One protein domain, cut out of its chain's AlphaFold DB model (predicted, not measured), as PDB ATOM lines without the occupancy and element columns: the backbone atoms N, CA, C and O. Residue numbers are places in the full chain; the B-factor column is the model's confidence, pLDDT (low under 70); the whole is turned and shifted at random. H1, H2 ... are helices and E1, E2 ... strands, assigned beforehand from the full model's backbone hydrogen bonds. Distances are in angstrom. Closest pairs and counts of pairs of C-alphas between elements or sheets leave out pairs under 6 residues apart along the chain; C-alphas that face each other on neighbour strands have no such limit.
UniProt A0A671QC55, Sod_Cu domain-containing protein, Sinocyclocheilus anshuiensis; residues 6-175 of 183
ATOM      1  N   ILE A   6    -111.953 -24.508 -30.192       75.50
ATOM      2  CA  ILE A   6    -113.317 -24.002 -30.103       75.50
ATOM      3  C   ILE A   6    -113.623 -23.419 -31.485       75.50
ATOM      4  O   ILE A   6    -112.738 -22.877 -32.146       75.50
ATOM      5  N   CYS A   7    -114.862 -23.514 -31.952       76.44
ATOM      6  CA  CYS A   7    -115.274 -22.770 -33.144       76.44
ATOM      7  C   CYS A   7    -116.098 -21.556 -32.731       76.44
ATOM      8  O   CYS A   7    -116.964 -21.661 -31.862       76.44
ATOM      9  N   LEU A   8    -115.827 -20.413 -33.362       79.94
ATOM     10  CA  LEU A   8    -116.600 -19.198 -33.166       79.94
ATOM     11  C   LEU A   8    -117.765 -19.186 -34.157       79.94
ATOM     12  O   LEU A   8    -117.579 -19.192 -35.376       79.94
ATOM     13  N   CYS A   9    -118.970 -19.107 -33.616       77.44
ATOM     14  CA  CYS A   9    -120.140 -18.759 -34.383       77.44
ATOM     15  C   CYS A   9    -120.194 -17.245 -34.597       77.44
ATOM     16  O   CYS A   9    -120.297 -16.474 -33.637       77.44
ATOM     17  N   LYS A  10    -120.199 -16.829 -35.865       71.81
ATOM     18  CA  LYS A  10    -120.554 -15.471 -36.268       71.81
ATOM     19  C   LYS A  10    -121.109 -15.462 -37.690       71.81
ATOM     20  O   LYS A  10    -120.608 -16.181 -38.546       71.81
ATOM     21  N   TYR A  11    -122.085 -14.593 -37.946       62.25
ATOM     22  CA  TYR A  11    -122.704 -14.458 -39.270       62.25
ATOM     23  C   TYR A  11    -122.181 -13.258 -40.082       62.25
ATOM     24  O   TYR A  11    -122.167 -13.284 -41.310       62.25
ATOM     25  N   ARG A  12    -121.747 -12.169 -39.423       64.62
ATOM     26  CA  ARG A  12    -121.330 -10.937 -40.137       64.62
ATOM     27  C   ARG A  12    -120.418  -9.996 -39.357       64.62
ATOM     28  O   ARG A  12    -119.633  -9.259 -39.948       64.62
ATOM     29  N   LEU A  13    -120.550  -9.999 -38.036       62.00
ATOM     30  CA  LEU A  13    -119.707  -9.261 -37.106       62.00
ATOM     31  C   LEU A  13    -119.242 -10.240 -36.023       62.00
ATOM     32  O   LEU A  13    -119.960 -11.199 -35.757       62.00
ATOM     33  N   PRO A  14    -118.078 -10.031 -35.400       68.00
ATOM     34  CA  PRO A  14    -117.076  -9.020 -35.733       68.00
ATOM     35  C   PRO A  14    -116.451  -9.253 -37.124       68.00
ATOM     36  O   PRO A  14    -116.342 -10.393 -37.584       68.00
ATOM     37  N   ARG A  15    -116.016  -8.175 -37.798       74.25
ATOM     38  CA  ARG A  15    -115.288  -8.260 -39.082       74.25
ATOM     39  C   ARG A  15    -114.008  -9.081 -38.953       74.25
ATOM     40  O   ARG A  15    -113.696  -9.864 -39.842       74.25
ATOM     41  N   ARG A  16    -113.274  -8.918 -37.849       80.88
ATOM     42  CA  ARG A  16    -112.200  -9.837 -37.452       80.88
ATOM     43  C   ARG A  16    -112.400 -10.234 -36.012       80.88
ATOM     44  O   ARG A  16    -112.619  -9.363 -35.169       80.88
ATOM     45  N   SER A  17    -112.270 -11.526 -35.762       81.00
ATOM     46  CA  SER A  17    -112.543 -12.097 -34.459       81.00
ATOM     47  C   SER A  17    -111.436 -13.058 -34.095       81.00
ATOM     48  O   SER A  17    -111.282 -14.096 -34.732       81.00
ATOM     49  N   GLN A  18    -110.664 -12.713 -33.074       85.62
ATOM     50  CA  GLN A  18    -109.678 -13.607 -32.507       85.62
ATOM     51  C   GLN A  18    -109.924 -13.713 -31.014       85.62
ATOM     52  O   GLN A  18    -109.988 -12.716 -30.304       85.62
ATOM     53  N   ILE A  19    -110.035 -14.943 -30.549       89.19
ATOM     54  CA  ILE A  19    -109.938 -15.265 -29.138       89.19
ATOM     55  C   ILE A  19    -108.989 -16.448 -29.005       89.19
ATOM     56  O   ILE A  19    -108.970 -17.342 -29.856       89.19
ATOM     57  N   ARG A  20    -108.123 -16.392 -27.995       90.31
ATOM     58  CA  ARG A  20    -107.167 -17.450 -27.686       90.31
ATOM     59  C   ARG A  20    -107.279 -17.826 -26.228       90.31
ATOM     60  O   ARG A  20    -107.229 -16.949 -25.371       90.31
ATOM     61  N   PHE A  21    -107.368 -19.123 -25.981       92.81
ATOM     62  CA  PHE A  21    -107.362 -19.687 -24.640       92.81
ATOM     63  C   PHE A  21    -106.033 -20.386 -24.411       92.81
ATOM     64  O   PHE A  21    -105.574 -21.137 -25.278       92.81
ATOM     65  N   SER A  22    -105.416 -20.154 -23.257       92.25
ATOM     66  CA  SER A  22    -104.181 -20.846 -22.911       92.25
ATOM     67  C   SER A  22    -104.046 -21.174 -21.439       92.25
ATOM     68  O   SER A  22    -104.444 -20.384 -20.596       92.25
ATOM     69  N   GLN A  23    -103.445 -22.324 -21.147       91.06
ATOM     70  CA  GLN A  23    -103.073 -22.741 -19.797       91.06
ATOM     71  C   GLN A  23    -101.595 -23.130 -19.779       91.06
ATOM     72  O   GLN A  23    -101.126 -23.863 -20.659       91.06
ATOM     73  N   VAL A  24    -100.878 -22.647 -18.762       88.00
ATOM     74  CA  VAL A  24     -99.475 -23.011 -18.501       88.00
ATOM     75  C   VAL A  24     -99.381 -24.426 -17.916       88.00
ATOM     76  O   VAL A  24     -98.455 -25.166 -18.231       88.00
ATOM     77  N   SER A  25    -100.363 -24.832 -17.108       87.75
ATOM     78  CA  SER A  25    -100.481 -26.182 -16.548       87.75
ATOM     79  C   SER A  25    -101.941 -26.656 -16.569       87.75
ATOM     80  O   SER A  25    -102.844 -25.816 -16.570       87.75
ATOM     81  N   PRO A  26    -102.219 -27.976 -16.569       84.56
ATOM     82  CA  PRO A  26    -103.591 -28.492 -16.657       84.56
ATOM     83  C   PRO A  26    -104.530 -28.021 -15.530       84.56
ATOM     84  O   PRO A  26    -105.733 -27.906 -15.753       84.56
ATOM     85  N   GLN A  27    -103.981 -27.736 -14.344       86.75
ATOM     86  CA  GLN A  27    -104.699 -27.233 -13.164       86.75
ATOM     87  C   GLN A  27    -104.556 -25.713 -12.970       86.75
ATOM     88  O   GLN A  27    -105.093 -25.164 -12.012       86.75
ATOM     89  N   GLY A  28    -103.798 -25.032 -13.835       91.44
ATOM     90  CA  GLY A  28    -103.603 -23.586 -13.765       91.44
ATOM     91  C   GLY A  28    -104.815 -22.806 -14.282       91.44
ATOM     92  O   GLY A  28    -105.696 -23.375 -14.928       91.44
ATOM     93  N   PRO A  29    -104.869 -21.488 -14.049       95.94
ATOM     94  CA  PRO A  29    -105.926 -20.662 -14.610       95.94
ATOM     95  C   PRO A  29    -105.783 -20.549 -16.132       95.94
ATOM     96  O   PRO A  29    -104.680 -20.632 -16.685       95.94
ATOM     97  N   THR A  30    -106.902 -20.329 -16.810       96.25
ATOM     98  CA  THR A  30    -106.929 -20.103 -18.255       96.25
ATOM     99  C   THR A  30    -106.772 -18.624 -18.554       96.25
ATOM    100  O   THR A  30    -107.519 -17.789 -18.059       96.25
ATOM    101  N   ILE A  31    -105.810 -18.298 -19.405       96.38
ATOM    102  CA  ILE A  31    -105.588 -16.954 -19.929       96.38
ATOM    103  C   ILE A  31    -106.377 -16.813 -21.230       96.38
ATOM    104  O   ILE A  31    -106.195 -17.602 -22.164       96.38
ATOM    105  N   LEU A  32    -107.226 -15.792 -21.292       95.38
ATOM    106  CA  LEU A  32    -108.021 -15.418 -22.453       95.38
ATOM    107  C   LEU A  32    -107.378 -14.194 -23.102       95.38
ATOM    108  O   LEU A  32    -107.228 -13.166 -22.452       95.38
ATOM    109  N   ASN A  33    -107.032 -14.277 -24.384       94.81
ATOM    110  CA  ASN A  33    -106.595 -13.130 -25.182       94.81
ATOM    111  C   ASN A  33    -107.633 -12.856 -26.266       94.81
ATOM    112  O   ASN A  33    -107.818 -13.692 -27.152       94.81
ATOM    113  N   ILE A  34    -108.303 -11.709 -26.195       93.38
ATOM    114  CA  ILE A  34    -109.465 -11.375 -27.023       93.38
ATOM    115  C   ILE A  34    -109.142 -10.159 -27.888       93.38
ATOM    116  O   ILE A  34    -108.593  -9.175 -27.402       93.38
ATOM    117  N   SER A  35    -109.496 -10.224 -29.170       92.69
ATOM    118  CA  SER A  35    -109.395  -9.125 -30.128       92.69
ATOM    119  C   SER A  35    -110.523  -9.216 -31.154       92.69
ATOM    120  O   SER A  35    -110.495 -10.041 -32.074       92.69
ATOM    121  N   PHE A  36    -111.501  -8.326 -31.037       90.94
ATOM    122  CA  PHE A  36    -112.630  -8.183 -31.945       90.94
ATOM    123  C   PHE A  36    -112.603  -6.809 -32.614       90.94
ATOM    124  O   PHE A  36    -112.384  -5.788 -31.967       90.94
ATOM    125  N   THR A  37    -112.858  -6.764 -33.920       90.44
ATOM    126  CA  THR A  37    -112.937  -5.503 -34.675       90.44
ATOM    127  C   THR A  37    -114.182  -5.460 -35.536       90.44
ATOM    128  O   THR A  37    -114.650  -6.493 -36.022       90.44
ATOM    129  N   GLY A  38    -114.714  -4.257 -35.748       88.12
ATOM    130  CA  GLY A  38    -115.944  -4.069 -36.512       88.12
ATOM    131  C   GLY A  38    -117.134  -4.741 -35.835       88.12
ATOM    132  O   GLY A  38    -117.822  -5.535 -36.464       88.12
ATOM    133  N   LEU A  39    -117.333  -4.467 -34.549       87.12
ATOM    134  CA  LEU A  39    -118.517  -4.854 -33.776       87.12
ATOM    135  C   LEU A  39    -119.712  -3.924 -34.053       87.12
ATOM    136  O   LEU A  39    -120.861  -4.336 -33.907       87.12
ATOM    137  N   ASN A  40    -119.443  -2.687 -34.492       88.62
ATOM    138  CA  ASN A  40    -120.434  -1.660 -34.840       88.62
ATOM    139  C   ASN A  40    -121.482  -1.401 -33.740       88.62
ATOM    140  O   ASN A  40    -122.639  -1.137 -34.067       88.62
ATOM    141  N   ALA A  41    -121.111  -1.550 -32.463       88.88
ATOM    142  CA  ALA A  41    -122.006  -1.464 -31.306       88.88
ATOM    143  C   ALA A  41    -123.210  -2.430 -31.349       88.88
ATOM    144  O   ALA A  41    -124.222  -2.197 -30.691       88.88
ATOM    145  N   ARG A  42    -123.123  -3.516 -32.132       89.25
ATOM    146  CA  ARG A  42    -124.203  -4.509 -32.279       89.25
ATOM    147  C   ARG A  42    -123.995  -5.764 -31.450       89.25
ATOM    148  O   ARG A  42    -124.958  -6.499 -31.266       89.25
ATOM    149  N   ALA A  43    -122.772  -6.033 -31.009       89.69
ATOM    150  CA  ALA A  43    -122.480  -7.183 -30.169       89.69
ATOM    151  C   ALA A  43    -122.837  -6.886 -28.710       89.69
ATOM    152  O   ALA A  43    -122.625  -5.772 -28.242       89.69
ATOM    153  N   GLY A  44    -123.372  -7.889 -28.023       92.81
ATOM    154  CA  GLY A  44    -123.636  -7.878 -26.590       92.81
ATOM    155  C   GLY A  44    -122.822  -8.971 -25.909       92.81
ATOM    156  O   GLY A  44    -121.590  -8.920 -25.903       92.81
ATOM    157  N   GLY A  45    -123.517  -9.969 -25.362       93.38
ATOM    158  CA  GLY A  45    -122.896 -11.093 -24.664       93.38
ATOM    159  C   GLY A  45    -122.114 -12.039 -25.581       93.38
ATOM    160  O   GLY A  45    -122.357 -12.118 -26.784       93.38
ATOM    161  N   TYR A  46    -121.176 -12.785 -25.015       93.69
ATOM    162  CA  TYR A  46    -120.401 -13.814 -25.691       93.69
ATOM    163  C   TYR A  46    -120.071 -14.950 -24.725       93.69
ATOM    164  O   TYR A  46    -119.544 -14.723 -23.633       93.69
ATOM    165  N   HIS A  47    -120.399 -16.174 -25.138       95.50
ATOM    166  CA  HIS A  47    -120.458 -17.335 -24.250       95.50
ATOM    167  C   HIS A  47    -119.922 -18.599 -24.924       95.50
ATOM    168  O   HIS A  47    -119.986 -18.749 -26.147       95.50
ATOM    169  N   ILE A  48    -119.427 -19.540 -24.120       95.31
ATOM    170  CA  ILE A  48    -119.184 -20.922 -24.541       95.31
ATOM    171  C   ILE A  48    -120.487 -21.711 -24.414       95.31
ATOM    172  O   ILE A  48    -121.116 -21.717 -23.359       95.31
ATOM    173  N   HIS A  49    -120.868 -22.414 -25.474       94.56
ATOM    174  CA  HIS A  49    -122.053 -23.263 -25.545       94.56
ATOM    175  C   HIS A  49    -121.697 -24.744 -25.427       94.56
ATOM    176  O   HIS A  49    -120.545 -25.144 -25.574       94.56
ATOM    177  N   ILE A  50    -122.690 -25.579 -25.129       94.56
ATOM    178  CA  ILE A  50    -122.456 -26.978 -24.754       94.56
ATOM    179  C   ILE A  50    -121.857 -27.795 -25.906       94.56
ATOM    180  O   ILE A  50    -120.896 -28.531 -25.667       94.56
ATOM    181  N   LEU A  51    -122.399 -27.694 -27.123       91.88
ATOM    182  CA  LEU A  51    -121.995 -28.549 -28.247       91.88
ATOM    183  C   LEU A  51    -121.071 -27.829 -29.245       91.88
ATOM    184  O   LEU A  51    -121.124 -26.602 -29.374       91.88
ATOM    185  N   PRO A  52    -120.228 -28.576 -29.983       88.38
ATOM    186  CA  PRO A  52    -119.441 -28.023 -31.077       88.38
ATOM    187  C   PRO A  52    -120.325 -27.567 -32.240       88.38
ATOM    188  O   PRO A  52    -121.413 -28.095 -32.475       88.38
ATOM    189  N   ILE A  53    -119.787 -26.641 -33.029       82.81
ATOM    190  CA  ILE A  53    -120.374 -26.225 -34.302       82.81
ATOM    191  C   ILE A  53    -120.301 -27.382 -35.305       82.81
ATOM    192  O   ILE A  53    -119.242 -27.983 -35.500       82.81
ATOM    193  N   LYS A  54    -121.417 -27.660 -35.980       80.62
ATOM    194  CA  LYS A  54    -121.506 -28.618 -37.091       80.62
ATOM    195  C   LYS A  54    -121.916 -27.891 -38.369       80.62
ATOM    196  O   LYS A  54    -122.535 -26.836 -38.310       80.62
ATOM    197  N   SER A  55    -121.589 -28.464 -39.526       72.50
ATOM    198  CA  SER A  55    -121.977 -27.915 -40.832       72.50
ATOM    199  C   SER A  55    -123.456 -28.197 -41.130       72.50
ATOM    200  O   SER A  55    -123.774 -29.119 -41.878       72.50
ATOM    201  N   THR A  56    -124.357 -27.429 -40.518       72.19
ATOM    202  CA  THR A  56    -125.814 -27.484 -40.728       72.19
ATOM    203  C   THR A  56    -126.337 -26.153 -41.279       72.19
ATOM    204  O   THR A  56    -125.586 -25.187 -41.381       72.19
ATOM    205  N   GLN A  57    -127.623 -26.108 -41.649       67.88
ATOM    206  CA  GLN A  57    -128.275 -24.919 -42.216       67.88
ATOM    207  C   GLN A  57    -128.336 -23.736 -41.230       67.88
ATOM    208  O   GLN A  57    -128.399 -22.599 -41.665       67.88
ATOM    209  N   GLU A  58    -128.209 -23.998 -39.924       75.50
ATOM    210  CA  GLU A  58    -128.229 -22.993 -38.852       75.50
ATOM    211  C   GLU A  58    -127.227 -23.368 -37.749       75.50
ATOM    212  O   GLU A  58    -127.609 -23.777 -36.648       75.50
ATOM    213  N   PRO A  59    -125.915 -23.292 -38.020       76.44
ATOM    214  CA  PRO A  59    -124.879 -23.950 -37.217       76.44
ATOM    215  C   PRO A  59    -124.779 -23.445 -35.771       76.44
ATOM    216  O   PRO A  59    -124.091 -24.054 -34.955       76.44
ATOM    217  N   CYS A  60    -125.463 -22.346 -35.455       80.25
ATOM    218  CA  CYS A  60    -125.418 -21.666 -34.170       80.25
ATOM    219  C   CYS A  60    -126.755 -21.610 -33.433       80.25
ATOM    220  O   CYS A  60    -126.837 -20.966 -32.387       80.25
ATOM    221  N   SER A  61    -127.807 -22.230 -33.967       83.25
ATOM    222  CA  SER A  61    -129.128 -22.223 -33.337       83.25
ATOM    223  C   SER A  61    -129.107 -22.879 -31.952       83.25
ATOM    224  O   SER A  61    -128.239 -23.704 -31.643       83.25
ATOM    225  N   ASP A  62    -130.106 -22.560 -31.123       84.38
ATOM    226  CA  ASP A  62    -130.313 -23.238 -29.835       84.38
ATOM    227  C   ASP A  62    -130.387 -24.759 -30.006       84.38
ATOM    228  O   ASP A  62    -129.810 -25.501 -29.219       84.38
ATOM    229  N   THR A  63    -131.023 -25.236 -31.076       86.31
ATOM    230  CA  THR A  63    -131.151 -26.667 -31.372       86.31
ATOM    231  C   THR A  63    -129.822 -27.338 -31.727       86.31
ATOM    232  O   THR A  63    -129.633 -28.505 -31.395       86.31
ATOM    233  N   ASN A  64    -128.893 -26.625 -32.372       85.19
ATOM    234  CA  ASN A  64    -127.654 -27.218 -32.881       85.19
ATOM    235  C   ASN A  64    -126.489 -27.157 -31.891       85.19
ATOM    236  O   ASN A  64    -125.698 -28.100 -31.850       85.19
ATOM    237  N   ILE A  65    -126.381 -26.085 -31.095       87.12
ATOM    238  CA  ILE A  65    -125.279 -25.934 -30.125       87.12
ATOM    239  C   ILE A  65    -125.713 -25.932 -28.651       87.12
ATOM    240  O   ILE A  65    -124.857 -25.920 -27.764       87.12
ATOM    241  N   MET A  66    -127.026 -26.014 -28.393       92.50
ATOM    242  CA  MET A  66    -127.658 -25.970 -27.065       92.50
ATOM    243  C   MET A  66    -127.371 -24.666 -26.308       92.50
ATOM    244  O   MET A  66    -126.900 -23.689 -26.894       92.50
ATOM    245  N   GLY A  67    -127.745 -24.608 -25.027       93.94
ATOM    246  CA  GLY A  67    -127.538 -23.449 -24.156       93.94
ATOM    247  C   GLY A  67    -126.073 -23.215 -23.778       93.94
ATOM    248  O   GLY A  67    -125.155 -23.836 -24.327       93.94
ATOM    249  N   HIS A  68    -125.870 -22.303 -22.832       96.44
ATOM    250  CA  HIS A  68    -124.551 -21.993 -22.291       96.44
ATOM    251  C   HIS A  68    -123.951 -23.200 -21.569       96.44
ATOM    252  O   HIS A  68    -124.652 -24.054 -21.019       96.44
ATOM    253  N   PHE A  69    -122.625 -23.279 -21.567       97.56
ATOM    254  CA  PHE A  69    -121.922 -24.312 -20.832       97.56
ATOM    255  C   PHE A  69    -121.918 -24.003 -19.328       97.56
ATOM    256  O   PHE A  69    -121.116 -23.206 -18.837       97.56
ATOM    257  N   ASN A  70    -122.813 -24.675 -18.602       97.94
ATOM    258  CA  ASN A  70    -123.048 -24.473 -17.176       97.94
ATOM    259  C   ASN A  70    -123.102 -25.817 -16.417       97.94
ATOM    260  O   ASN A  70    -124.174 -26.262 -16.007       97.94
ATOM    261  N   PRO A  71    -121.962 -26.515 -16.245       97.50
ATOM    262  CA  PRO A  71    -121.945 -27.843 -15.623       97.50
ATOM    263  C   PRO A  71    -122.272 -27.828 -14.122       97.50
ATOM    264  O   PRO A  71    -122.551 -28.879 -13.555       97.50
ATOM    265  N   PHE A  72    -122.233 -26.657 -13.482       97.12
ATOM    266  CA  PHE A  72    -122.535 -26.483 -12.059       97.12
ATOM    267  C   PHE A  72    -123.937 -25.925 -11.800       97.12
ATOM    268  O   PHE A  72    -124.269 -25.645 -10.651       97.12
ATOM    269  N   SER A  73    -124.759 -25.766 -12.843       97.00
ATOM    270  CA  SER A  73    -126.118 -25.224 -12.733       97.00
ATOM    271  C   SER A  73    -126.170 -23.880 -11.996       97.00
ATOM    272  O   SER A  73    -127.083 -23.626 -11.208       97.00
ATOM    273  N   VAL A  74    -125.177 -23.019 -12.240       97.31
ATOM    274  CA  VAL A  74    -125.136 -21.656 -11.704       97.31
ATOM    275  C   VAL A  74    -126.402 -20.927 -12.137       97.31
ATOM    276  O   VAL A  74    -126.762 -20.935 -13.314       97.31
ATOM    277  N   ASN A  75    -127.087 -20.299 -11.187       96.88
ATOM    278  CA  ASN A  75    -128.267 -19.511 -11.490       96.88
ATOM    279  C   ASN A  75    -127.853 -18.111 -11.973       96.88
ATOM    280  O   ASN A  75    -127.405 -17.270 -11.189       96.88
ATOM    281  N   ALA A  76    -128.056 -17.854 -13.266       92.06
ATOM    282  CA  ALA A  76    -127.752 -16.570 -13.892       92.06
ATOM    283  C   ALA A  76    -128.502 -15.394 -13.235       92.06
ATOM    284  O   ALA A  76    -127.951 -14.306 -13.113       92.06
ATOM    285  N   ALA A  77    -129.725 -15.607 -12.735       94.38
ATOM    286  CA  ALA A  77    -130.514 -14.548 -12.096       94.38
ATOM    287  C   ALA A  77    -129.956 -14.103 -10.733       94.38
ATOM    288  O   ALA A  77    -130.261 -13.007 -10.274       94.38
ATOM    289  N   SER A  78    -129.155 -14.951 -10.079       95.75
ATOM    290  CA  SER A  78    -128.447 -14.610  -8.837       95.75
ATOM    291  C   SER A  78    -126.993 -14.202  -9.065       95.75
ATOM    292  O   SER A  78    -126.300 -13.879  -8.102       95.75
ATOM    293  N   SER A  79    -126.512 -14.254 -10.309       96.81
ATOM    294  CA  SER A  79    -125.150 -13.840 -10.638       96.81
ATOM    295  C   SER A  79    -125.031 -12.313 -10.527       96.81
ATOM    296  O   SER A  79    -125.988 -11.603 -10.854       96.81
ATOM    297  N   PRO A  80    -123.890 -11.767 -10.069       97.69
ATOM    298  CA  PRO A  80    -123.695 -10.321 -10.028       97.69
ATOM    299  C   PRO A  80    -123.736  -9.705 -11.430       97.69
ATOM    300  O   PRO A  80    -123.556 -10.392 -12.435       97.69
ATOM    301  N   ALA A  81    -123.914  -8.384 -11.505       96.88
ATOM    302  CA  ALA A  81    -123.844  -7.678 -12.783       96.88
ATOM    303  C   ALA A  81    -122.512  -7.967 -13.515       96.88
ATOM    304  O   ALA A  81    -121.499  -8.194 -12.843       96.88
ATOM    305  N   PRO A  82    -122.490  -7.961 -14.861       96.25
ATOM    306  CA  PRO A  82    -121.296  -8.269 -15.641       96.25
ATOM    307  C   PRO A  82    -120.038  -7.530 -15.163       96.25
ATOM    308  O   PRO A  82    -120.048  -6.306 -15.042       96.25
ATOM    309  N   GLY A  83    -118.960  -8.267 -14.892       95.88
ATOM    310  CA  GLY A  83    -117.673  -7.728 -14.441       95.88
ATOM    311  C   GLY A  83    -117.577  -7.386 -12.948       95.88
ATOM    312  O   GLY A  83    -116.516  -6.944 -12.511       95.88
ATOM    313  N   ASN A  84    -118.639  -7.594 -12.158       97.19
ATOM    314  CA  ASN A  84    -118.659  -7.227 -10.735       97.19
ATOM    315  C   ASN A  84    -118.460  -8.410  -9.772       97.19
ATOM    316  O   ASN A  84    -118.228  -8.182  -8.584       97.19
ATOM    317  N   GLY A  85    -118.599  -9.651 -10.242       95.56
ATOM    318  CA  GLY A  85    -118.454 -10.861  -9.429       95.56
ATOM    319  C   GLY A  85    -117.093 -11.547  -9.559       95.56
ATOM    320  O   GLY A  85    -116.258 -11.188 -10.387       95.56
ATOM    321  N   THR A  86    -116.886 -12.588  -8.756       96.75
ATOM    322  CA  THR A  86    -115.782 -13.538  -8.934       96.75
ATOM    323  C   THR A  86    -116.141 -14.584  -9.992       96.75
ATOM    324  O   THR A  86    -117.310 -14.880 -10.234       96.75
ATOM    325  N   VAL A  87    -115.137 -15.159 -10.661       97.19
ATOM    326  CA  VAL A  87    -115.345 -16.040 -11.832       97.19
ATOM    327  C   VAL A  87    -116.128 -17.330 -11.539       97.19
ATOM    328  O   VAL A  87    -116.632 -17.972 -12.460       97.19
ATOM    329  N   ASP A  88    -116.233 -17.730 -10.273       96.38
ATOM    330  CA  ASP A  88    -117.006 -18.878  -9.791       96.38
ATOM    331  C   ASP A  88    -118.502 -18.578  -9.597       96.38
ATOM    332  O   ASP A  88    -119.305 -19.506  -9.534       96.38
ATOM    333  N   GLN A  89    -118.895 -17.300  -9.574       97.75
ATOM    334  CA  GLN A  89    -120.294 -16.877  -9.437       97.75
ATOM    335  C   GLN A  89    -121.074 -16.904 -10.757       97.75
ATOM    336  O   GLN A  89    -122.277 -16.660 -10.751       97.75
ATOM    337  N   TYR A  90    -120.398 -17.200 -11.867       98.44
ATOM    338  CA  TYR A  90    -120.959 -17.247 -13.213       98.44
ATOM    339  C   TYR A  90    -120.830 -18.653 -13.801       98.44
ATOM    340  O   TYR A  90    -119.998 -19.461 -13.378       98.44
ATOM    341  N   GLU A  91    -121.628 -18.942 -14.826       98.50
ATOM    342  CA  GLU A  91    -121.492 -20.171 -15.609       98.50
ATOM    343  C   GLU A  91    -120.058 -20.293 -16.153       98.50
ATOM    344  O   GLU A  91    -119.443 -19.288 -16.523       98.50
ATOM    345  N   ILE A  92    -119.507 -21.510 -16.268       98.06
ATOM    346  CA  ILE A  92    -118.147 -21.684 -16.818       98.06
ATOM    347  C   ILE A  92    -118.029 -21.001 -18.187       98.06
ATOM    348  O   ILE A  92    -117.029 -20.335 -18.461       98.06
ATOM    349  N   GLY A  93    -119.056 -21.147 -19.024       97.38
ATOM    350  CA  GLY A  93    -119.108 -20.556 -20.352       97.38
ATOM    351  C   GLY A  93    -119.445 -19.066 -20.412       97.38
ATOM    352  O   GLY A  93    -119.343 -18.510 -21.503       97.38
ATOM    353  N   ASP A  94    -119.819 -18.409 -19.314       97.94
ATOM    354  CA  ASP A  94    -120.272 -17.015 -19.342       97.94
ATOM    355  C   ASP A  94    -119.103 -16.018 -19.251       97.94
ATOM    356  O   ASP A  94    -118.733 -15.535 -18.182       97.94
ATOM    357  N   ILE A  95    -118.483 -15.715 -20.395       97.69
ATOM    358  CA  ILE A  95    -117.337 -14.793 -20.455       97.69
ATOM    359  C   ILE A  95    -117.793 -13.344 -20.216       97.69
ATOM    360  O   ILE A  95    -117.084 -12.569 -19.575       97.69
ATOM    361  N   SER A  96    -118.982 -12.981 -20.705       97.25
ATOM    362  CA  SER A  96    -119.534 -11.631 -20.547       97.25
ATOM    363  C   SER A  96    -119.922 -11.313 -19.115       97.25
ATOM    364  O   SER A  96    -119.574 -10.242 -18.628       97.25
ATOM    365  N   GLY A  97    -120.575 -12.237 -18.412       97.62
ATOM    366  CA  GLY A  97    -120.875 -12.085 -16.994       97.62
ATOM    367  C   GLY A  97    -119.606 -11.902 -16.168       97.62
ATOM    368  O   GLY A  97    -119.527 -10.993 -15.347       97.62
ATOM    369  N   LYS A  98    -118.555 -12.675 -16.451       98.25
ATOM    370  CA  LYS A  98    -117.289 -12.592 -15.707       98.25
ATOM    371  C   LYS A  98    -116.503 -11.305 -15.955       98.25
ATOM    372  O   LYS A  98    -115.911 -10.773 -15.022       98.25
ATOM    373  N   PHE A  99    -116.451 -10.826 -17.199       97.88
ATOM    374  CA  PHE A  99    -115.462  -9.818 -17.611       97.88
ATOM    375  C   PHE A  99    -116.041  -8.574 -18.302       97.88
ATOM    376  O   PHE A  99    -115.280  -7.689 -18.701       97.88
ATOM    377  N   GLY A 100    -117.365  -8.495 -18.430       96.44
ATOM    378  CA  GLY A 100    -118.075  -7.447 -19.158       96.44
ATOM    379  C   GLY A 100    -118.432  -7.853 -20.591       96.44
ATOM    380  O   GLY A 100    -117.735  -8.639 -21.246       96.44
ATOM    381  N   ASP A 101    -119.547  -7.306 -21.078       94.75
ATOM    382  CA  ASP A 101    -120.067  -7.547 -22.423       94.75
ATOM    383  C   ASP A 101    -119.468  -6.595 -23.485       94.75
ATOM    384  O   ASP A 101    -118.612  -5.752 -23.206       94.75
ATOM    385  N   LEU A 102    -119.882  -6.769 -24.744       94.50
ATOM    386  CA  LEU A 102    -119.387  -6.001 -25.893       94.50
ATOM    387  C   LEU A 102    -120.290  -4.811 -26.267       94.50
ATOM    388  O   LEU A 102    -120.107  -4.213 -27.335       94.50
ATOM    389  N   THR A 103    -121.263  -4.459 -25.424       94.19
ATOM    390  CA  THR A 103    -122.269  -3.437 -25.727       94.19
ATOM    391  C   THR A 103    -121.610  -2.087 -25.974       94.19
ATOM    392  O   THR A 103    -120.720  -1.645 -25.249       94.19
ATOM    393  N   GLY A 104    -122.029  -1.414 -27.049       93.81
ATOM    394  CA  GLY A 104    -121.480  -0.112 -27.436       93.81
ATOM    395  C   GLY A 104    -120.072  -0.162 -28.042       93.81
ATOM    396  O   GLY A 104    -119.584   0.860 -28.521       93.81
ATOM    397  N   GLN A 105    -119.420  -1.328 -28.082       94.12
ATOM    398  CA  GLN A 105    -118.055  -1.442 -28.585       94.12
ATOM    399  C   GLN A 105    -118.026  -1.489 -30.116       94.12
ATOM    400  O   GLN A 105    -118.825  -2.166 -30.765       94.12
ATOM    401  N   ASN A 106    -117.050  -0.798 -30.707       92.19
ATOM    402  CA  ASN A 106    -116.720  -0.919 -32.132       92.19
ATOM    403  C   ASN A 106    -115.525  -1.848 -32.356       92.19
ATOM    404  O   ASN A 106    -115.536  -2.658 -33.283       92.19
ATOM    405  N   ASN A 107    -114.520  -1.743 -31.490       93.56
ATOM    406  CA  ASN A 107    -113.374  -2.636 -31.403       93.56
ATOM    407  C   ASN A 107    -113.169  -2.975 -29.927       93.56
ATOM    408  O   ASN A 107    -113.402  -2.124 -29.075       93.56
ATOM    409  N   PHE A 108    -112.741  -4.195 -29.638       94.62
ATOM    410  CA  PHE A 108    -112.552  -4.682 -28.281       94.62
ATOM    411  C   PHE A 108    -111.290  -5.529 -28.225       94.62
ATOM    412  O   PHE A 108    -111.141  -6.465 -29.010       94.62
ATOM    413  N   GLN A 109    -110.386  -5.206 -27.310       96.31
ATOM    414  CA  GLN A 109    -109.179  -5.984 -27.084       96.31
ATOM    415  C   GLN A 109    -108.888  -6.013 -25.594       96.31
ATOM    416  O   GLN A 109    -108.756  -4.958 -24.989       96.31
ATOM    417  N   ASN A 110    -108.793  -7.211 -25.025       97.19
ATOM    418  CA  ASN A 110    -108.512  -7.404 -23.609       97.19
ATOM    419  C   ASN A 110    -107.832  -8.750 -23.362       97.19
ATOM    420  O   ASN A 110    -107.903  -9.674 -24.181       97.19
ATOM    421  N   GLN A 111    -107.185  -8.841 -22.205       97.50
ATOM    422  CA  GLN A 111    -106.649 -10.076 -21.662       97.50
ATOM    423  C   GLN A 111    -107.268 -10.326 -20.289       97.50
ATOM    424  O   GLN A 111    -107.302  -9.426 -19.454       97.50
ATOM    425  N   TYR A 112    -107.725 -11.553 -20.061       97.88
ATOM    426  CA  TYR A 112    -108.301 -11.979 -18.790       97.88
ATOM    427  C   TYR A 112    -107.661 -13.274 -18.305       97.88
ATOM    428  O   TYR A 112    -107.056 -14.018 -19.078       97.88
ATOM    429  N   THR A 113    -107.813 -13.541 -17.014       97.44
ATOM    430  CA  THR A 113    -107.414 -14.797 -16.379       97.44
ATOM    431  C   THR A 113    -108.627 -15.375 -15.663       97.44
ATOM    432  O   THR A 113    -109.242 -14.691 -14.851       97.44
ATOM    433  N   ASP A 114    -108.978 -16.621 -15.973       97.88
ATOM    434  CA  ASP A 114    -110.141 -17.323 -15.433       97.88
ATOM    435  C   ASP A 114    -109.710 -18.631 -14.750       97.88
ATOM    436  O   ASP A 114    -109.261 -19.582 -15.396       97.88
ATOM    437  N   GLY A 115    -109.841 -18.676 -13.422       96.81
ATOM    438  CA  GLY A 115    -109.568 -19.869 -12.615       96.81
ATOM    439  C   GLY A 115    -110.652 -20.953 -12.691       96.81
ATOM    440  O   GLY A 115    -110.426 -22.060 -12.216       96.81
ATOM    441  N   ASN A 116    -111.804 -20.662 -13.296       96.50
ATOM    442  CA  ASN A 116    -112.980 -21.526 -13.390       96.50
ATOM    443  C   ASN A 116    -113.328 -21.881 -14.853       96.50
ATOM    444  O   ASN A 116    -114.480 -22.148 -15.191       96.50
ATOM    445  N   MET A 117    -112.339 -21.871 -15.753       96.31
ATOM    446  CA  MET A 117    -112.520 -22.209 -17.172       96.31
ATOM    447  C   MET A 117    -111.447 -23.188 -17.653       96.31
ATOM    448  O   MET A 117    -110.554 -22.807 -18.406       96.31
ATOM    449  N   PRO A 118    -111.478 -24.453 -17.217       94.81
ATOM    450  CA  PRO A 118    -110.399 -25.390 -17.500       94.81
ATOM    451  C   PRO A 118    -110.329 -25.760 -18.992       94.81
ATOM    452  O   PRO A 118    -111.351 -25.870 -19.673       94.81
ATOM    453  N   LEU A 119    -109.119 -26.024 -19.501       93.19
ATOM    454  CA  LEU A 119    -108.907 -26.612 -20.834       93.19
ATOM    455  C   LEU A 119    -108.721 -28.134 -20.774       93.19
ATOM    456  O   LEU A 119    -108.534 -28.780 -21.800       93.19
ATOM    457  N   SER A 120    -108.821 -28.748 -19.597       90.44
ATOM    458  CA  SER A 120    -108.714 -30.198 -19.422       90.44
ATOM    459  C   SER A 120    -109.704 -30.725 -18.379       90.44
ATOM    460  O   SER A 120    -110.353 -29.953 -17.676       90.44
ATOM    461  N   GLY A 121    -109.861 -32.048 -18.312       91.31
ATOM    462  CA  GLY A 121    -110.818 -32.688 -17.408       91.31
ATOM    463  C   GLY A 121    -112.279 -32.625 -17.886       91.31
ATOM    464  O   GLY A 121    -112.558 -32.179 -19.003       91.31
ATOM    465  N   PRO A 122    -113.229 -33.092 -17.054       92.75
ATOM    466  CA  PRO A 122    -114.633 -33.277 -17.442       92.75
ATOM    467  C   PRO A 122    -115.356 -31.963 -17.767       92.75
ATOM    468  O   PRO A 122    -116.257 -31.941 -18.602       92.75
ATOM    469  N   ASN A 123    -114.917 -30.859 -17.158       95.44
ATOM    470  CA  ASN A 123    -115.482 -29.530 -17.379       95.44
ATOM    471  C   ASN A 123    -114.708 -28.710 -18.422       95.44
ATOM    472  O   ASN A 123    -114.872 -27.494 -18.479       95.44
ATOM    473  N   SER A 124    -113.864 -29.352 -19.238       93.94
ATOM    474  CA  SER A 124    -113.098 -28.654 -20.269       93.94
ATOM    475  C   SER A 124    -114.006 -27.909 -21.251       93.94
ATOM    476  O   SER A 124    -115.061 -28.411 -21.664       93.94
ATOM    477  N   ILE A 125    -113.568 -26.715 -21.659       93.75
ATOM    478  CA  ILE A 125    -114.196 -25.953 -22.745       93.75
ATOM    479  C   ILE A 125    -113.714 -26.381 -24.141       93.75
ATOM    480  O   ILE A 125    -114.275 -25.946 -25.144       93.75
ATOM    481  N   ILE A 126    -112.689 -27.235 -24.246       90.38
ATOM    482  CA  ILE A 126    -112.225 -27.756 -25.542       90.38
ATOM    483  C   ILE A 126    -113.337 -28.581 -26.205       90.38
ATOM    484  O   ILE A 126    -114.025 -29.357 -25.547       90.38
ATOM    485  N   GLY A 127    -113.492 -28.441 -27.528       87.31
ATOM    486  CA  GLY A 127    -114.496 -29.188 -28.296       87.31
ATOM    487  C   GLY A 127    -115.908 -28.608 -28.196       87.31
ATOM    488  O   GLY A 127    -116.874 -29.267 -28.575       87.31
ATOM    489  N   ARG A 128    -116.027 -27.378 -27.692       91.62
ATOM    490  CA  ARG A 128    -117.274 -26.619 -27.592       91.62
ATOM    491  C   ARG A 128    -117.326 -25.494 -28.623       91.62
ATOM    492  O   ARG A 128    -116.405 -25.305 -29.421       91.62
ATOM    493  N   SER A 129    -118.421 -24.746 -28.631       89.19
ATOM    494  CA  SER A 129    -118.595 -23.576 -29.491       89.19
ATOM    495  C   SER A 129    -118.573 -22.288 -28.677       89.19
ATOM    496  O   SER A 129    -118.964 -22.283 -27.515       89.19
ATOM    497  N   LEU A 130    -118.099 -21.201 -29.280       91.31
ATOM    498  CA  LEU A 130    -118.214 -19.852 -28.738       91.31
ATOM    499  C   LEU A 130    -119.198 -19.071 -29.601       91.31
ATOM    500  O   LEU A 130    -119.096 -19.093 -30.827       91.31
ATOM    501  N   VAL A 131    -120.132 -18.370 -28.974       89.38
ATOM    502  CA  VAL A 131    -121.138 -17.545 -29.648       89.38
ATOM    503  C   VAL A 131    -120.974 -16.116 -29.181       89.38
ATOM    504  O   VAL A 131    -120.805 -15.874 -27.993       89.38
ATOM    505  N   ILE A 132    -121.039 -15.174 -30.115       89.75
ATOM    506  CA  ILE A 132    -121.270 -13.764 -29.809       89.75
ATOM    507  C   ILE A 132    -122.749 -13.497 -30.108       89.75
ATOM    508  O   ILE A 132    -123.269 -13.957 -31.126       89.75
ATOM    509  N   HIS A 133    -123.431 -12.796 -29.214       89.12
ATOM    510  CA  HIS A 133    -124.832 -12.411 -29.318       89.12
ATOM    511  C   HIS A 133    -124.948 -10.957 -29.772       89.12
ATOM    512  O   HIS A 133    -124.035 -10.148 -29.588       89.12
ATOM    513  N   TYR A 134    -126.093 -10.612 -30.351       87.62
ATOM    514  CA  TYR A 134    -126.501  -9.225 -30.510       87.62
ATOM    515  C   TYR A 134    -126.789  -8.580 -29.141       87.62
ATOM    516  O   TYR A 134    -127.005  -9.268 -28.144       87.62
ATOM    517  N   THR A 135    -126.851  -7.249 -29.094       88.19
ATOM    518  CA  THR A 135    -127.227  -6.488 -27.885       88.19
ATOM    519  C   THR A 135    -128.630  -6.810 -27.359       88.19
ATOM    520  O   THR A 135    -128.899  -6.601 -26.184       88.19
ATOM    521  N   ASN A 136    -129.521  -7.352 -28.195       84.88
ATOM    522  CA  ASN A 136    -130.841  -7.848 -27.785       84.88
ATOM    523  C   ASN A 136    -130.818  -9.317 -27.306       84.88
ATOM    524  O   ASN A 136    -131.859  -9.971 -27.288       84.88
ATOM    525  N   SER A 137    -129.633  -9.856 -27.011       83.62
ATOM    526  CA  SER A 137    -129.375 -11.238 -26.579       83.62
ATOM    527  C   SER A 137    -129.652 -12.334 -27.615       83.62
ATOM    528  O   SER A 137    -129.302 -13.493 -27.382       83.62
ATOM    529  N   SER A 138    -130.211 -12.006 -28.784       79.81
ATOM    530  CA  SER A 138    -130.354 -12.980 -29.869       79.81
ATOM    531  C   SER A 138    -128.981 -13.415 -30.380       79.81
ATOM    532  O   SER A 138    -128.025 -12.636 -30.412       79.81
ATOM    533  N   ARG A 139    -128.856 -14.685 -30.763       77.62
ATOM    534  CA  ARG A 139    -127.612 -15.203 -31.338       77.62
ATOM    535  C   ARG A 139    -127.343 -14.517 -32.675       77.62
ATOM    536  O   ARG A 139    -128.278 -14.169 -33.394       77.62
ATOM    537  N   LEU A 140    -126.071 -14.375 -33.045       65.50
ATOM    538  CA  LEU A 140    -125.689 -13.979 -34.403       65.50
ATOM    539  C   LEU A 140    -125.975 -15.126 -35.396       65.50
ATOM    540  O   LEU A 140    -125.047 -15.737 -35.922       65.50
ATOM    541  N   VAL A 141    -127.252 -15.425 -35.633       62.03
ATOM    542  CA  VAL A 141    -127.727 -16.348 -36.673       62.03
ATOM    543  C   VAL A 141    -128.058 -15.580 -37.959       62.03
ATOM    544  O   VAL A 141    -128.318 -14.370 -37.913       62.03
ATOM    545  N   PRO A 142    -128.038 -16.248 -39.121       50.59
ATOM    546  CA  PRO A 142    -128.778 -15.797 -40.289       50.59
ATOM    547  C   PRO A 142    -130.221 -15.474 -39.887       50.59
ATOM    548  O   PRO A 142    -130.934 -16.308 -39.345       50.59
ATOM    549  N   TYR A 143    -130.651 -14.232 -40.096       36.91
ATOM    550  CA  TYR A 143    -132.061 -13.892 -39.939       36.91
ATOM    551  C   TYR A 143    -132.821 -14.415 -41.161       36.91
ATOM    552  O   TYR A 143    -132.531 -13.993 -42.286       36.91
ATOM    553  N   GLU A 144    -133.791 -15.305 -40.944       41.34
ATOM    554  CA  GLU A 144    -134.819 -15.645 -41.928       41.34
ATOM    555  C   GLU A 144    -135.709 -14.417 -42.183       41.34
ATOM    556  O   GLU A 144    -136.755 -14.215 -41.575       41.34
ATOM    557  N   SER A 145    -135.303 -13.573 -43.126       34.72
ATOM    558  CA  SER A 145    -136.268 -12.864 -43.963       34.72
ATOM    559  C   SER A 145    -135.740 -12.833 -45.387       34.72
ATOM    560  O   SER A 145    -135.083 -11.883 -45.821       34.72
ATOM    561  N   GLU A 146    -136.035 -13.899 -46.125       44.56
ATOM    562  CA  GLU A 146    -135.780 -13.992 -47.561       44.56
ATOM    563  C   GLU A 146    -136.501 -12.907 -48.389       44.56
ATOM    564  O   GLU A 146    -136.212 -12.759 -49.576       44.56
ATOM    565  N   GLU A 147    -137.423 -12.128 -47.815       41.28
ATOM    566  CA  GLU A 147    -138.194 -11.134 -48.572       41.28
ATOM    567  C   GLU A 147    -137.475  -9.797 -48.775       41.28
ATOM    568  O   GLU A 147    -137.553  -9.222 -49.859       41.28
ATOM    569  N   SER A 148    -136.689  -9.312 -47.810       38.06
ATOM    570  CA  SER A 148    -136.052  -7.988 -47.939       38.06
ATOM    571  C   SER A 148    -134.812  -7.980 -48.846       38.06
ATOM    572  O   SER A 148    -134.389  -6.920 -49.304       38.06
ATOM    573  N   PHE A 149    -134.227  -9.150 -49.136       43.75
ATOM    574  CA  PHE A 149    -133.056  -9.275 -50.015       43.75
ATOM    575  C   PHE A 149    -133.416  -9.478 -51.496       43.75
ATOM    576  O   PHE A 149    -132.616  -9.120 -52.362       43.75
ATOM    577  N   LYS A 150    -134.620  -9.978 -51.810       40.03
ATOM    578  CA  LYS A 150    -135.069 -10.193 -53.199       40.03
ATOM    579  C   LYS A 150    -135.310  -8.872 -53.942       40.03
ATOM    580  O   LYS A 150    -134.995  -8.778 -55.125       40.03
ATOM    581  N   THR A 151    -135.748  -7.816 -53.254       41.69
ATOM    582  CA  THR A 151    -135.982  -6.501 -53.886       41.69
ATOM    583  C   THR A 151    -134.687  -5.785 -54.282       41.69
ATOM    584  O   THR A 151    -134.672  -5.062 -55.273       41.69
ATOM    585  N   TYR A 152    -133.580  -6.016 -53.567       39.91
ATOM    586  CA  TYR A 152    -132.287  -5.377 -53.860       39.91
ATOM    587  C   TYR A 152    -131.445  -6.126 -54.909       39.91
ATOM    588  O   TYR A 152    -130.535  -5.540 -55.493       39.91
ATOM    589  N   LEU A 153    -131.730  -7.410 -55.162       41.09
ATOM    590  CA  LEU A 153    -130.896  -8.283 -56.001       41.09
ATOM    591  C   LEU A 153    -131.479  -8.617 -57.381       41.09
ATOM    592  O   LEU A 153    -130.792  -9.252 -58.176       41.09
ATOM    593  N   ASN A 154    -132.653  -8.092 -57.744       41.97
ATOM    594  CA  ASN A 154    -133.147  -8.164 -59.129       41.97
ATOM    595  C   ASN A 154    -132.288  -7.384 -60.149       41.97
ATOM    596  O   ASN A 154    -132.611  -7.377 -61.334       41.97
ATOM    597  N   ILE A 155    -131.196  -6.736 -59.724       47.69
ATOM    598  CA  ILE A 155    -130.319  -5.953 -60.606       47.69
ATOM    599  C   ILE A 155    -129.006  -6.680 -60.936       47.69
ATOM    600  O   ILE A 155    -128.374  -6.343 -61.933       47.69
ATOM    601  N   ILE A 156    -128.574  -7.703 -60.185       44.56
ATOM    602  CA  ILE A 156    -127.273  -8.334 -60.463       44.56
ATOM    603  C   ILE A 156    -127.339  -9.844 -60.248       44.56
ATOM    604  O   ILE A 156    -127.469 -10.339 -59.133       44.56
ATOM    605  N   ASN A 157    -127.208 -10.569 -61.356       41.47
ATOM    606  CA  ASN A 157    -127.206 -12.023 -61.490       41.47
ATOM    607  C   ASN A 157    -125.924 -12.643 -60.875       41.47
ATOM    608  O   ASN A 157    -125.110 -13.257 -61.562       41.47
ATOM    609  N   LEU A 158    -125.681 -12.418 -59.580       42.69
ATOM    610  CA  LEU A 158    -124.495 -12.889 -58.862       42.69
ATOM    611  C   LEU A 158    -124.797 -14.204 -58.143       42.69
ATOM    612  O   LEU A 158    -125.207 -14.241 -56.987       42.69
ATOM    613  N   LYS A 159    -124.521 -15.306 -58.840       37.34
ATOM    614  CA  LYS A 159    -124.600 -16.692 -58.349       37.34
ATOM    615  C   LYS A 159    -123.453 -17.090 -57.395       37.34
ATOM    616  O   LYS A 159    -123.100 -18.261 -57.317       37.34
ATOM    617  N   TRP A 160    -122.867 -16.134 -56.672       36.66
ATOM    618  CA  TRP A 160    -121.731 -16.364 -55.772       36.66
ATOM    619  C   TRP A 160    -121.869 -15.555 -54.483       36.66
ATOM    620  O   TRP A 160    -121.149 -14.589 -54.258       36.66
ATOM    621  N   PHE A 161    -122.777 -15.963 -53.607       39.91
ATOM    622  CA  PHE A 161    -122.618 -15.687 -52.184       39.91
ATOM    623  C   PHE A 161    -122.625 -17.029 -51.473       39.91
ATOM    624  O   PHE A 161    -123.675 -17.571 -51.151       39.91
ATOM    625  N   LEU A 162    -121.426 -17.590 -51.291       38.81
ATOM    626  CA  LEU A 162    -121.203 -18.589 -50.257       38.81
ATOM    627  C   LEU A 162    -121.509 -17.889 -48.932       38.81
ATOM    628  O   LEU A 162    -120.829 -16.916 -48.591       38.81
ATOM    629  N   PRO A 163    -122.531 -18.319 -48.195       45.66
ATOM    630  CA  PRO A 163    -122.759 -17.770 -46.882       45.66
ATOM    631  C   PRO A 163    -121.633 -18.266 -45.966       45.66
ATOM    632  O   PRO A 163    -121.509 -19.453 -45.668       45.66
ATOM    633  N   LEU A 164    -120.752 -17.351 -45.568       48.34
ATOM    634  CA  LEU A 164    -119.725 -17.583 -44.552       48.34
ATOM    635  C   LEU A 164    -120.425 -17.743 -43.198       48.34
ATOM    636  O   LEU A 164    -120.524 -16.795 -42.427       48.34
ATOM    637  N   PHE A 165    -120.992 -18.921 -42.942       54.69
ATOM    638  CA  PHE A 165    -121.835 -19.136 -41.768       54.69
ATOM    639  C   PHE A 165    -121.046 -19.360 -40.472       54.69
ATOM    640  O   PHE A 165    -121.624 -19.248 -39.395       54.69
ATOM    641  N   THR A 166    -119.744 -19.658 -40.533       54.25
ATOM    642  CA  THR A 166    -118.910 -19.937 -39.353       54.25
ATOM    643  C   THR A 166    -117.433 -19.652 -39.634       54.25
ATOM    644  O   THR A 166    -116.928 -19.942 -40.716       54.25
ATOM    645  N   GLU A 167    -116.707 -19.109 -38.649       54.88
ATOM    646  CA  GLU A 167    -115.240 -19.085 -38.664       54.88
ATOM    647  C   GLU A 167    -114.725 -20.005 -37.547       54.88
ATOM    648  O   GLU A 167    -114.673 -19.640 -36.370       54.88
ATOM    649  N   CYS A 168    -114.308 -21.220 -37.907       51.38
ATOM    650  CA  CYS A 168    -113.491 -22.039 -37.015       51.38
ATOM    651  C   CYS A 168    -112.062 -21.469 -37.007       51.38
ATOM    652  O   CYS A 168    -111.263 -21.747 -37.896       51.38
ATOM    653  N   GLY A 169    -111.766 -20.614 -36.025       48.50
ATOM    654  CA  GLY A 169    -110.466 -19.946 -35.900       48.50
ATOM    655  C   GLY A 169    -110.046 -19.600 -34.470       48.50
ATOM    656  O   GLY A 169    -109.036 -18.919 -34.289       48.50
ATOM    657  N   VAL A 170    -110.785 -20.048 -33.446       57.91
ATOM    658  CA  VAL A 170    -110.375 -19.852 -32.047       57.91
ATOM    659  C   VAL A 170    -109.249 -20.825 -31.737       57.91
ATOM    660  O   VAL A 170    -109.409 -22.044 -31.804       57.91
ATOM    661  N   GLN A 171    -108.088 -20.273 -31.413       57.31
ATOM    662  CA  GLN A 171    -106.894 -21.067 -31.166       57.31
ATOM    663  C   GLN A 171    -106.805 -21.376 -29.672       57.31
ATOM    664  O   GLN A 171    -106.775 -20.463 -28.848       57.31
ATOM    665  N   ILE A 172    -106.757 -22.659 -29.325       60.41
ATOM    666  CA  ILE A 172    -106.516 -23.102 -27.952       60.41
ATOM    667  C   ILE A 172    -105.093 -23.641 -27.875       60.41
ATOM    668  O   ILE A 172    -104.693 -24.494 -28.669       60.41
ATOM    669  N   TYR A 173    -104.331 -23.142 -26.909       60.28
ATOM    670  CA  TYR A 173    -102.958 -23.555 -26.659       60.28
ATOM    671  C   TYR A 173    -102.842 -24.095 -25.239       60.28
ATOM    672  O   TYR A 173    -102.900 -23.339 -24.276       60.28
ATOM    673  N   GLN A 174    -102.620 -25.394 -25.090       58.78
ATOM    674  CA  GLN A 174    -102.218 -25.951 -23.804       58.78
ATOM    675  C   GLN A 174    -100.720 -26.231 -23.865       58.78
ATOM    676  O   GLN A 174    -100.274 -26.991 -24.729       58.78
ATOM    677  N   GLN A 175     -99.932 -25.613 -22.981       53.72
ATOM    678  CA  GLN A 175     -98.542 -26.031 -22.826       53.72
ATOM    679  C   GLN A 175     -98.555 -27.438 -22.230       53.72
ATOM    680  O   GLN A 175     -99.091 -27.677 -21.149       53.72
TER     681      GLN A 175
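What this domain is: This is residues 6 to 175 of the 183 residues of the protein "Sod_Cu domain-containing protein" of Sinocyclocheilus anshuiensis (UniProt A0A671QC55). A mixed sheet of seven strands, E4 E6 E1 E7 E2 E3 E5, curls like part of a barrel, with H2 between its edge strands; an arm, residues 144 to 162 with H3, sticks out. Regular structure is little: 66 of 170 printed residues are in three named helices and seven strands, E1 to E4, H1, H2, E5, E6, H3, E7; class mixed. It is compact, radius of gyration of the C-alphas 16.9 A, spanning 57 by 31 by 29 A.

How they stand to each other: E1, residues 6 to 9, is parallel to E6, 129 to 134; N 9 and O 130, 2.8 A, are within hydrogen-bond range. H2, 95 to 99, is on the sheet, height 6.1 A. H3, 146 to 153, is not; 1 of 4 O i to N i+4 and 1 of 5 O i to N i+3 pairs are within range.

Where its parts are: C-alpha 6 is at (-113.317, -24.002, -30.103), C-alpha 174 at (-102.218, -25.951, -23.804).

The domain as a whole: The printed part has no cut; pLDDT is under 70 at residues 11 to 14, 57 and 140 to 175.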